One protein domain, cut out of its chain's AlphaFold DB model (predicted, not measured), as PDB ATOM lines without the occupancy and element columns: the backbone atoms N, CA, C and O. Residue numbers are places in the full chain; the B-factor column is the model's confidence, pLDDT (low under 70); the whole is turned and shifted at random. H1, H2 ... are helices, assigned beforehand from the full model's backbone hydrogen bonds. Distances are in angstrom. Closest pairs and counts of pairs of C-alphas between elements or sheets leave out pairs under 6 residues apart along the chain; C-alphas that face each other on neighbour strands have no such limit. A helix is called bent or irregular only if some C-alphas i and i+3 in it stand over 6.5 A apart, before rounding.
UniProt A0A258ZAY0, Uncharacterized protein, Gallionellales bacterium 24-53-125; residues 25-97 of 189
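What this domain is: This is residues 25 to 97 of the 189 residues of an uncharacterized protein of Gallionellales bacterium 24-53-125 (UniProt A0A258ZAY0). Two pairs of side-by-side helices, H1 with H4 and H3 with H5, make a small body, with H4 nearest its centre. H2 lies at one end, making a corner with H4 where the last residues of H4, 71 to 75, meet it, while the tail of residues 93 to 97 lies at the other end. The printed part has 73 residues, with five named helices in the order H1, H2, H3, H4, H5 and no named strand, and its class is all helix. It is compact, with a radius of gyration of the C-alphas of 11.1 A, and rounded, spanning 31 by 23 by 20 A.

Where its parts are: H1 holds residues 25 to 35, from C-alpha 25 at (538.180, 596.035, 423.195), and is 15.5 A long from first to last C-alpha. H2, residues 37 to 46, measures 14.3 A. H3, residues 48 to 59, measures 16.0 A. H4, residues 63 to 75, measures 19.7 A, ends at C-alpha 75 at (538.181, 590.474, 437.888), and is irregular: C-alphas 71 and 74 are 7.2 A apart. H5, residues 78 to 92, is the longest by residues, at 21.2 A, and ends at C-alpha 92 at (526.739, 607.298, 431.181).

How they stand to each other: H4 is the hub, touching the other four helices. H1 touches H4 at a shallow tilt of 27 degrees, the same way; the closest C-alphas, of Pro 25 and Trp 65, are 5.2 A apart. H2 is about perpendicular to H4, at 84 degrees, and touches residues 71 to 75 of it alone, closest at the C-alphas of Arg 38 and Gly 75, 3.7 A. H3 touches H4 at a steep tilt of 53 degrees, opposite ways, closest at the C-alphas of Val 58 and Trp 65, 5.0 A; H3 touches H4 with residues 54 to 58 alone, and H4 touches H3 with residues 65 to 69 alone. H4 and H5 form a helical hairpin at a shallow tilt of 21 degrees, but only just touch, with 3 pairs of C-alphas within 8 A; the closest, of Ser 73 and Ser 81, are 7.3 A apart. H3 and H5 touch, the same way, at a shallow tilt of 33 degrees, only just short of steep; their closest C-alphas, of Ser 59 and Ala 91, are 4.4 A apart. H1 and H2 touch at a steep tilt of 66 degrees, closest at the C-alphas of Ile 32 and Val 40, 6.1 A. H2 and H3 touch only at the corner by their link, closest at the C-alphas of Leu 44 and Trp 51, 4.8 A. H1 and H5 are apart. In H1, H2, H3 and H5 every O i to N i+4 pair is within hydrogen-bond range; in H4, 7 of 9 are.

The domain as a whole: The two C-alphas farthest apart are those of Arg 46 and Tyr 97, 32.6 A. The four links between helices are tight, and the printed part has no cut. Mean pLDDT of the printed part is 93.4, and no printed residue is under 70.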
ATOM      1  N   PRO A  25     539.205 596.712 422.401       97.12
ATOM      2  CA  PRO A  25     538.180 596.035 423.195       97.12
ATOM      3  C   PRO A  25     538.091 594.541 422.856       97.12
ATOM      4  O   PRO A  25     537.958 593.705 423.748       97.12
ATOM      5  N   ASP A  26     538.229 594.192 421.573       97.38
ATOM      6  CA  ASP A  26     538.207 592.803 421.108       97.38
ATOM      7  C   ASP A  26     539.446 592.028 421.606       97.38
ATOM      8  O   ASP A  26     539.340 590.855 421.977       97.38
ATOM      9  N   GLY A  27     540.603 592.695 421.705       97.56
ATOM     10  CA  GLY A  27     541.814 592.150 422.320       97.56
ATOM     11  C   GLY A  27     541.649 591.885 423.818       97.56
ATOM     12  O   GLY A  27     541.989 590.798 424.282       97.56
ATOM     13  N   VAL A  28     541.056 592.825 424.562       97.88
ATOM     14  CA  VAL A  28     540.749 592.652 425.994       97.88
ATOM     15  C   VAL A  28     539.800 591.473 426.204       97.88
ATOM     16  O   VAL A  28     540.106 590.575 426.985       97.88
ATOM     17  N   ILE A  29     538.689 591.412 425.463       97.88
ATOM     18  CA  ILE A  29     537.725 590.303 425.555       97.88
ATOM     19  C   ILE A  29     538.392 588.961 425.230       97.88
ATOM     20  O   ILE A  29     538.143 587.964 425.908       97.88
ATOM     21  N   SER A  30     539.242 588.920 424.203       97.94
ATOM     22  CA  SER A  30     539.968 587.700 423.830       97.94
ATOM     23  C   SER A  30     540.935 587.270 424.932       97.94
ATOM     24  O   SER A  30     540.968 586.095 425.289       97.94
ATOM     25  N   ALA A  31     541.655 588.215 425.539       97.62
ATOM     26  CA  ALA A  31     542.528 587.936 426.670       97.62
ATOM     27  C   ALA A  31     541.738 587.393 427.875       97.62
ATOM     28  O   ALA A  31     542.143 586.392 428.458       97.62
ATOM     29  N   ILE A  32     540.574 587.971 428.195       98.06
ATOM     30  CA  ILE A  32     539.708 587.499 429.291       98.06
ATOM     31  C   ILE A  32     539.287 586.046 429.065       98.06
ATOM     32  O   ILE A  32     539.336 585.245 429.993       98.06
ATOM     33  N   LYS A  33     538.928 585.676 427.831       97.75
ATOM     34  CA  LYS A  33     538.559 584.290 427.494       97.75
ATOM     35  C   LYS A  33     539.706 583.298 427.679       97.75
ATOM     36  O   LYS A  33     539.449 582.144 427.997       97.75
ATOM     37  N   VAL A  34     540.947 583.730 427.448       98.12
ATOM     38  CA  VAL A  34     542.128 582.856 427.503       98.12
ATOM     39  C   VAL A  34     542.658 582.692 428.927       98.12
ATOM     40  O   VAL A  34     542.957 581.574 429.328       98.12
ATOM     41  N   LYS A  35     542.787 583.784 429.693       97.56
ATOM     42  CA  LYS A  35     543.444 583.769 431.019       97.56
ATOM     43  C   LYS A  35     542.557 584.203 432.190       97.56
ATOM     44  O   LYS A  35     543.008 584.194 433.329       97.56
ATOM     45  N   GLY A  36     541.300 584.558 431.933       98.00
ATOM     46  CA  GLY A  36     540.351 585.017 432.948       98.00
ATOM     47  C   GLY A  36     540.433 586.519 433.236       98.00
ATOM     48  O   GLY A  36     541.447 587.174 432.993       98.00
ATOM     49  N   ALA A  37     539.338 587.072 433.768       97.38
ATOM     50  CA  ALA A  37     539.199 588.506 434.023       97.38
ATOM     51  C   ALA A  37     540.235 589.036 435.030       97.38
ATOM     52  O   ALA A  37     540.903 590.023 434.734       97.38
ATOM     53  N   ARG A  38     540.437 588.346 436.166       98.12
ATOM     54  CA  ARG A  38     541.386 588.773 437.216       98.12
ATOM     55  C   ARG A  38     542.813 588.918 436.685       98.12
ATOM     56  O   ARG A  38     543.447 589.935 436.934       98.12
ATOM     57  N   ALA A  39     543.278 587.951 435.891       98.31
ATOM     58  CA  ALA A  39     544.614 587.985 435.300       98.31
ATOM     59  C   ALA A  39     544.777 589.112 434.266       98.31
ATOM     60  O   ALA A  39     545.850 589.697 434.147       98.31
ATOM     61  N   VAL A  40     543.719 589.442 433.512       98.50
ATOM     62  CA  VAL A  40     543.737 590.600 432.603       98.50
ATOM     63  C   VAL A  40     543.809 591.907 433.386       98.50
ATOM     64  O   VAL A  40     544.607 592.761 433.012       98.50
ATOM     65  N   VAL A  41     543.034 592.051 434.467       98.25
ATOM     66  CA  VAL A  41     543.128 593.220 435.356       98.25
ATOM     67  C   VAL A  41     544.537 593.345 435.912       98.25
ATOM     68  O   VAL A  41     545.124 594.407 435.787       98.25
ATOM     69  N   ASP A  42     545.124 592.265 436.428       98.06
ATOM     70  CA  ASP A  42     546.488 592.275 436.965       98.06
ATOM     71  C   ASP A  42     547.537 592.730 435.941       98.06
ATOM     72  O   ASP A  42     548.437 593.507 436.269       98.06
ATOM     73  N   ASP A  43     547.432 592.265 434.695       97.31
ATOM     74  CA  ASP A  43     548.351 592.664 433.628       97.31
ATOM     75  C   ASP A  43     548.178 594.128 433.222       97.31
ATOM     76  O   ASP A  43     549.172 594.835 433.040       97.31
ATOM     77  N   LEU A  44     546.933 594.594 433.095       97.50
ATOM     78  CA  LEU A  44     546.652 595.996 432.794       97.50
ATOM     79  C   LEU A  44     547.062 596.898 433.959       97.50
ATOM     80  O   LEU A  44     547.660 597.935 433.728       97.50
ATOM     81  N   TRP A  45     546.803 596.503 435.201       95.94
ATOM     82  CA  TRP A  45     547.114 597.293 436.390       95.94
ATOM     83  C   TRP A  45     548.625 597.458 436.589       95.94
ATOM     84  O   TRP A  45     549.100 598.553 436.883       95.94
ATOM     85  N   ARG A  46     549.407 596.394 436.344       96.69
ATOM     86  CA  ARG A  46     550.881 596.468 436.328       96.69
ATOM     87  C   ARG A  46     551.418 597.380 435.226       96.69
ATOM     88  O   ARG A  46     552.481 597.971 435.397       96.69
ATOM     89  N   ASN A  47     550.702 597.499 434.110       95.00
ATOM     90  CA  ASN A  47     550.989 598.458 433.048       95.00
ATOM     91  C   ASN A  47     549.945 599.581 433.068       95.00
ATOM     92  O   ASN A  47     549.095 599.675 432.181       95.00
ATOM     93  N   TYR A  48     550.009 600.435 434.091       94.38
ATOM     94  CA  TYR A  48     548.987 601.453 434.336       94.38
ATOM     95  C   TYR A  48     548.619 602.321 433.108       94.38
ATOM     96  O   TYR A  48     547.436 602.597 432.926       94.38
ATOM     97  N   PRO A  49     549.538 602.698 432.191       95.75
ATOM     98  CA  PRO A  49     549.159 603.322 430.917       95.75
ATOM     99  C   PRO A  49     548.135 602.527 430.085       95.75
ATOM    100  O   PRO A  49     547.212 603.118 429.524       95.75
ATOM    101  N   LYS A  50     548.240 601.193 430.032       96.12
ATOM    102  CA  LYS A  50     547.252 600.318 429.375       96.12
ATOM    103  C   LYS A  50     545.944 600.245 430.148       96.12
ATOM    104  O   LYS A  50     544.885 600.238 429.523       96.12
ATOM    105  N   TRP A  51     545.997 600.228 431.479       97.38
ATOM    106  CA  TRP A  51     544.793 600.353 432.300       97.38
ATOM    107  C   TRP A  51     544.073 601.678 432.035       97.38
ATOM    108  O   TRP A  51     542.886 601.686 431.726       97.38
ATOM    109  N   LYS A  52     544.798 602.797 432.005       96.56
ATOM    110  CA  LYS A  52     544.226 604.098 431.652       96.56
ATOM    111  C   LYS A  52     543.640 604.098 430.237       96.56
ATOM    112  O   LYS A  52     542.525 604.573 430.048       96.56
ATOM    113  N   GLN A  53     544.342 603.531 429.252       97.00
ATOM    114  CA  GLN A  53     543.826 603.397 427.884       97.00
ATOM    115  C   GLN A  53     542.505 602.610 427.852       97.00
ATOM    116  O   GLN A  53     541.573 602.990 427.143       97.00
ATOM    117  N   PHE A  54     542.410 601.538 428.643       97.81
ATOM    118  CA  PHE A  54     541.175 600.783 428.822       97.81
ATOM    119  C   PHE A  54     540.055 601.665 429.397       97.81
ATOM    120  O   PHE A  54     538.983 601.748 428.797       97.81
ATOM    121  N   LEU A  55     540.311 602.377 430.500       96.69
ATOM    122  CA  LEU A  55     539.336 603.270 431.138       96.69
ATOM    123  C   LEU A  55     538.889 604.419 430.226       96.69
ATOM    124  O   LEU A  55     537.714 604.789 430.242       96.69
ATOM    125  N   ASP A  56     539.791 604.983 429.423       96.31
ATOM    126  CA  ASP A  56     539.474 606.019 428.435       96.31
ATOM    127  C   ASP A  56     538.540 605.453 427.349       96.31
ATOM    128  O   ASP A  56     537.536 606.077 426.987       96.31
ATOM    129  N   GLY A  57     538.823 604.229 426.887       96.19
ATOM    130  CA  GLY A  57     537.960 603.468 425.988       96.19
ATOM    131  C   GLY A  57     536.564 603.252 426.571       96.19
ATOM    132  O   GLY A  57     535.568 603.538 425.908       96.19
ATOM    133  N   VAL A  58     536.465 602.834 427.833       94.19
ATOM    134  CA  VAL A  58     535.183 602.675 428.542       94.19
ATOM    135  C   VAL A  58     534.457 604.015 428.689       94.19
ATOM    136  O   VAL A  58     533.299 604.131 428.290       94.19
ATOM    137  N   SER A  59     535.160 605.059 429.134       92.81
ATOM    138  CA  SER A  59     534.645 606.429 429.303       92.81
ATOM    139  C   SER A  59     534.147 607.061 427.999       92.81
ATOM    140  O   SER A  59     533.508 608.117 428.020       92.81
ATOM    141  N   SER A  60     534.454 606.477 426.838       94.75
ATOM    142  CA  SER A  60     533.902 606.911 425.551       94.75
ATOM    143  C   SER A  60     532.413 606.585 425.396       94.75
ATOM    144  O   SER A  60     531.737 607.257 424.621       94.75
ATOM    145  N   GLY A  61     531.899 605.583 426.121       89.88
ATOM    146  CA  GLY A  61     530.551 605.047 425.923       89.88
ATOM    147  C   GLY A  61     530.398 604.196 424.658       89.88
ATOM    148  O   GLY A  61     529.280 603.860 424.282       89.88
ATOM    149  N   HIS A  62     531.492 603.842 423.975       93.62
ATOM    150  CA  HIS A  62     531.424 603.017 422.772       93.62
ATOM    151  C   HIS A  62     531.010 601.566 423.115       93.62
ATOM    152  O   HIS A  62     531.675 600.931 423.942       93.62
ATOM    153  N   PRO A  63     530.015 600.965 422.425       90.38
ATOM    154  CA  PRO A  63     529.437 599.669 422.807       90.38
ATOM    155  C   PRO A  63     530.444 598.521 422.958       90.38
ATOM    156  O   PRO A  63     530.345 597.703 423.871       90.38
ATOM    157  N   LYS A  64     531.472 598.460 422.096       93.94
ATOM    158  CA  LYS A  64     532.526 597.433 422.217       93.94
ATOM    159  C   LYS A  64     533.349 597.566 423.503       93.94
ATOM    160  O   LYS A  64     533.704 596.552 424.097       93.94
ATOM    161  N   TRP A  65     533.644 598.793 423.931       95.81
ATOM    162  CA  TRP A  65     534.375 599.039 425.173       95.81
ATOM    163  C   TRP A  65     533.502 598.760 426.392       95.81
ATOM    164  O   TRP A  65     533.977 598.135 427.334       95.81
ATOM    165  N   LEU A  66     532.213 599.106 426.340       91.19
ATOM    166  CA  LEU A  66     531.246 598.745 427.382       91.19
ATOM    167  C   LEU A  66     531.119 597.225 427.546       91.19
ATOM    168  O   LEU A  66     531.088 596.714 428.663       91.19
ATOM    169  N   LYS A  67     531.146 596.473 426.441       91.81
ATOM    170  CA  LYS A  67     531.172 595.006 426.487       91.81
ATOM    171  C   LYS A  67     532.445 594.466 427.143       91.81
ATOM    172  O   LYS A  67     532.383 593.486 427.881       91.81
ATOM    173  N   ALA A  68     533.594 595.088 426.878       94.81
ATOM    174  CA  ALA A  68     534.849 594.726 427.529       94.81
ATOM    175  C   ALA A  68     534.833 595.066 429.032       94.81
ATOM    176  O   ALA A  68     535.276 594.244 429.829       94.81
ATOM    177  N   ALA A  69     534.260 596.213 429.422       93.12
ATOM    178  CA  ALA A  69     534.030 596.599 430.820       93.12
ATOM    179  C   ALA A  69     533.183 595.571 431.570       93.12
ATOM    180  O   ALA A  69     533.576 595.080 432.625       93.12
ATOM    181  N   TYR A  70     532.061 595.177 430.977       89.81
ATOM    182  CA  TYR A  70     531.204 594.140 431.531       89.81
ATOM    183  C   TYR A  70     531.961 592.814 431.719       89.81
ATOM    184  O   TYR A  70     531.926 592.212 432.787       89.81
ATOM    185  N   ALA A  71     532.718 592.384 430.703       92.94
ATOM    186  CA  ALA A  71     533.472 591.135 430.760       92.94
ATOM    187  C   ALA A  71     534.625 591.151 431.782       92.94
ATOM    188  O   ALA A  71     534.953 590.101 432.335       92.94
ATOM    189  N   ILE A  72     535.269 592.305 432.005       95.06
ATOM    190  CA  ILE A  72     536.423 592.408 432.908       95.06
ATOM    191  C   ILE A  72     536.013 592.590 434.373       95.06
ATOM    192  O   ILE A  72     536.774 592.219 435.261       95.06
ATOM    193  N   SER A  73     534.815 593.121 434.629       92.06
ATOM    194  CA  SER A  73     534.362 593.513 435.967       92.06
ATOM    195  C   SER A  73     534.440 592.431 437.046       92.06
ATOM    196  O   SER A  73     534.781 592.774 438.170       92.06
ATOM    197  N   PRO A  74     534.181 591.134 436.778       91.75
ATOM    198  CA  PRO A  74     534.350 590.102 437.805       91.75
ATOM    199  C   PRO A  74     535.800 589.932 438.284       91.75
ATOM    200  O   PRO A  74     536.046 589.253 439.277       91.75
ATOM    201  N   GLY A  75     536.767 590.481 437.544       94.81
ATOM    202  CA  GLY A  75     538.181 590.474 437.888       94.81
ATOM    203  C   GLY A  75     538.672 591.741 438.583       94.81
ATOM    204  O   GLY A  75     539.856 591.783 438.897       94.81
ATOM    205  N   THR A  76     537.840 592.765 438.784       93.81
ATOM    206  CA  THR A  76     538.261 593.997 439.468       93.81
ATOM    207  C   THR A  76     538.044 593.893 440.977       93.81
ATOM    208  O   THR A  76     537.111 593.248 441.454       93.81
ATOM    209  N   ASP A  77     538.908 594.551 441.740       91.88
ATOM    210  CA  ASP A  77     538.796 594.749 443.183       91.88
ATOM    211  C   ASP A  77     539.313 596.137 443.598       91.88
ATOM    212  O   ASP A  77     540.061 596.781 442.856       91.88
ATOM    213  N   ALA A  78     538.874 596.602 444.776       90.31
ATOM    214  CA  ALA A  78     539.284 597.867 445.398       90.31
ATOM    215  C   ALA A  78     539.437 599.009 444.369       90.31
ATOM    216  O   ALA A  78     538.479 599.319 443.658       90.31
ATOM    217  N   GLY A  79     540.647 599.560 444.222       88.94
ATOM    218  CA  GLY A  79     540.923 600.680 443.319       88.94
ATOM    219  C   GLY A  79     540.616 600.405 441.842       88.94
ATOM    220  O   GLY A  79     540.153 601.296 441.143       88.94
ATOM    221  N   SER A  80     540.780 599.172 441.347       93.44
ATOM    222  CA  SER A  80     540.424 598.854 439.952       93.44
ATOM    223  C   SER A  80     538.909 598.825 439.718       93.44
ATOM    224  O   SER A  80     538.446 599.133 438.619       93.44
ATOM    225  N   SER A  81     538.125 598.493 440.749       88.81
ATOM    226  CA  SER A  81     536.663 598.595 440.700       88.81
ATOM    227  C   SER A  81     536.196 600.048 440.779       88.81
ATOM    228  O   SER A  81     535.249 600.411 440.083       88.81
ATOM    229  N   GLU A  82     536.862 600.875 441.589       84.31
ATOM    230  CA  GLU A  82     536.600 602.319 441.684       84.31
ATOM    231  C   GLU A  82     536.880 603.013 440.343       84.31
ATOM    232  O   GLU A  82     535.971 603.598 439.753       84.31
ATOM    233  N   ASP A  83     538.076 602.812 439.783       91.44
ATOM    234  CA  ASP A  83     538.481 603.329 438.470       91.44
ATOM    235  C   ASP A  83     537.486 602.948 437.356       91.44
ATOM    236  O   ASP A  83     537.127 603.764 436.495       91.44
ATOM    237  N   LEU A  84     537.030 601.690 437.362       90.62
ATOM    238  CA  LEU A  84     536.055 601.193 436.395       90.62
ATOM    239  C   LEU A  84     534.679 601.853 436.588       90.62
ATOM    240  O   LEU A  84     534.042 602.238 435.601       90.62
ATOM    241  N   GLY A  85     534.239 602.026 437.836       84.38
ATOM    242  CA  GLY A  85     533.006 602.734 438.187       84.38
ATOM    243  C   GLY A  85     533.014 604.197 437.731       84.38
ATOM    244  O   GLY A  85     532.032 604.677 437.152       84.38
ATOM    245  N   ASP A  86     534.142 604.884 437.886       84.88
ATOM    246  CA  ASP A  86     534.326 606.260 437.425       84.88
ATOM    247  C   ASP A  86     534.300 606.365 435.899       84.88
ATOM    248  O   ASP A  86     533.655 607.254 435.325       84.88
ATOM    249  N   ALA A  87     534.962 605.433 435.209       89.56
ATOM    250  CA  ALA A  87     534.924 605.370 433.753       89.56
ATOM    251  C   ALA A  87     533.496 605.157 433.231       89.56
ATOM    252  O   ALA A  87     533.089 605.783 432.250       89.56
ATOM    253  N   LEU A  88     532.706 604.329 433.912       86.62
ATOM    254  CA  LEU A  88     531.320 604.055 433.533       86.62
ATOM    255  C   LEU A  88     530.375 605.207 433.877       86.62
ATOM    256  O   LEU A  88     529.473 605.497 433.091       86.62
ATOM    257  N   SER A  89     530.646 605.954 434.947       83.94
ATOM    258  CA  SER A  89     529.960 607.221 435.228       83.94
ATOM    259  C   SER A  89     530.194 608.235 434.099       83.94
ATOM    260  O   SER A  89     529.259 608.850 433.587       83.94
ATOM    261  N   ARG A  90     531.428 608.347 433.590       88.38
ATOM    262  CA  ARG A  90     531.719 609.183 432.407       88.38
ATOM    263  C   ARG A  90     531.051 608.663 431.132       88.38
ATOM    264  O   ARG A  90     530.585 609.464 430.320       88.38
ATOM    265  N   ALA A  91     530.987 607.345 430.953       89.31
ATOM    266  CA  ALA A  91     530.305 606.720 429.824       89.31
ATOM    267  C   ALA A  91     528.795 607.011 429.831       89.31
ATOM    268  O   ALA A  91     528.228 607.317 428.780       89.31
ATOM    269  N   PHE A  92     528.162 606.998 431.009       86.69
ATOM    270  CA  PHE A  92     526.739 607.298 431.181       86.69
ATOM    271  C   PHE A  92     526.365 608.684 430.643       86.69
ATOM    272  O   PHE A  92     525.357 608.829 429.958       86.69
ATOM    273  N   LEU A  93     527.210 609.700 430.853       88.38
ATOM    274  CA  LEU A  93     526.971 611.050 430.320       88.38
ATOM    275  C   LEU A  93     526.923 611.100 428.780       88.38
ATOM    276  O   LEU A  93     526.341 612.023 428.200       88.38
ATOM    277  N   LYS A  94     527.540 610.124 428.104       90.19
ATOM    278  CA  LYS A  94     527.615 610.041 426.638       90.19
ATOM    279  C   LYS A  94     526.567 609.100 426.052       90.19
ATOM    280  O   LYS A  94     525.974 609.431 425.027       90.19
ATOM    281  N   ALA A  95     526.334 607.960 426.700       87.44
ATOM    282  CA  ALA A  95     525.462 606.888 426.230       87.44
ATOM    283  C   ALA A  95     524.528 606.382 427.353       87.44
ATOM    284  O   ALA A  95     524.599 605.214 427.736       87.44
ATOM    285  N   PRO A  96     523.627 607.231 427.888       84.00
ATOM    286  CA  PRO A  96     522.833 606.915 429.085       84.00
ATOM    287  C   PRO A  96     521.817 605.777 428.890       84.00
ATOM    288  O   PRO A  96     521.296 605.241 429.863       84.00
ATOM    289  N   TYR A  97     521.531 605.415 427.636       82.38
ATOM    290  CA  TYR A  97     520.573 604.370 427.261       82.38
ATOM    291  C   TYR A  97     521.218 603.138 426.640       82.38
ATOM    292  O   TYR A  97     520.499 602.249 426.183       82.38
TER     293      TYR A  97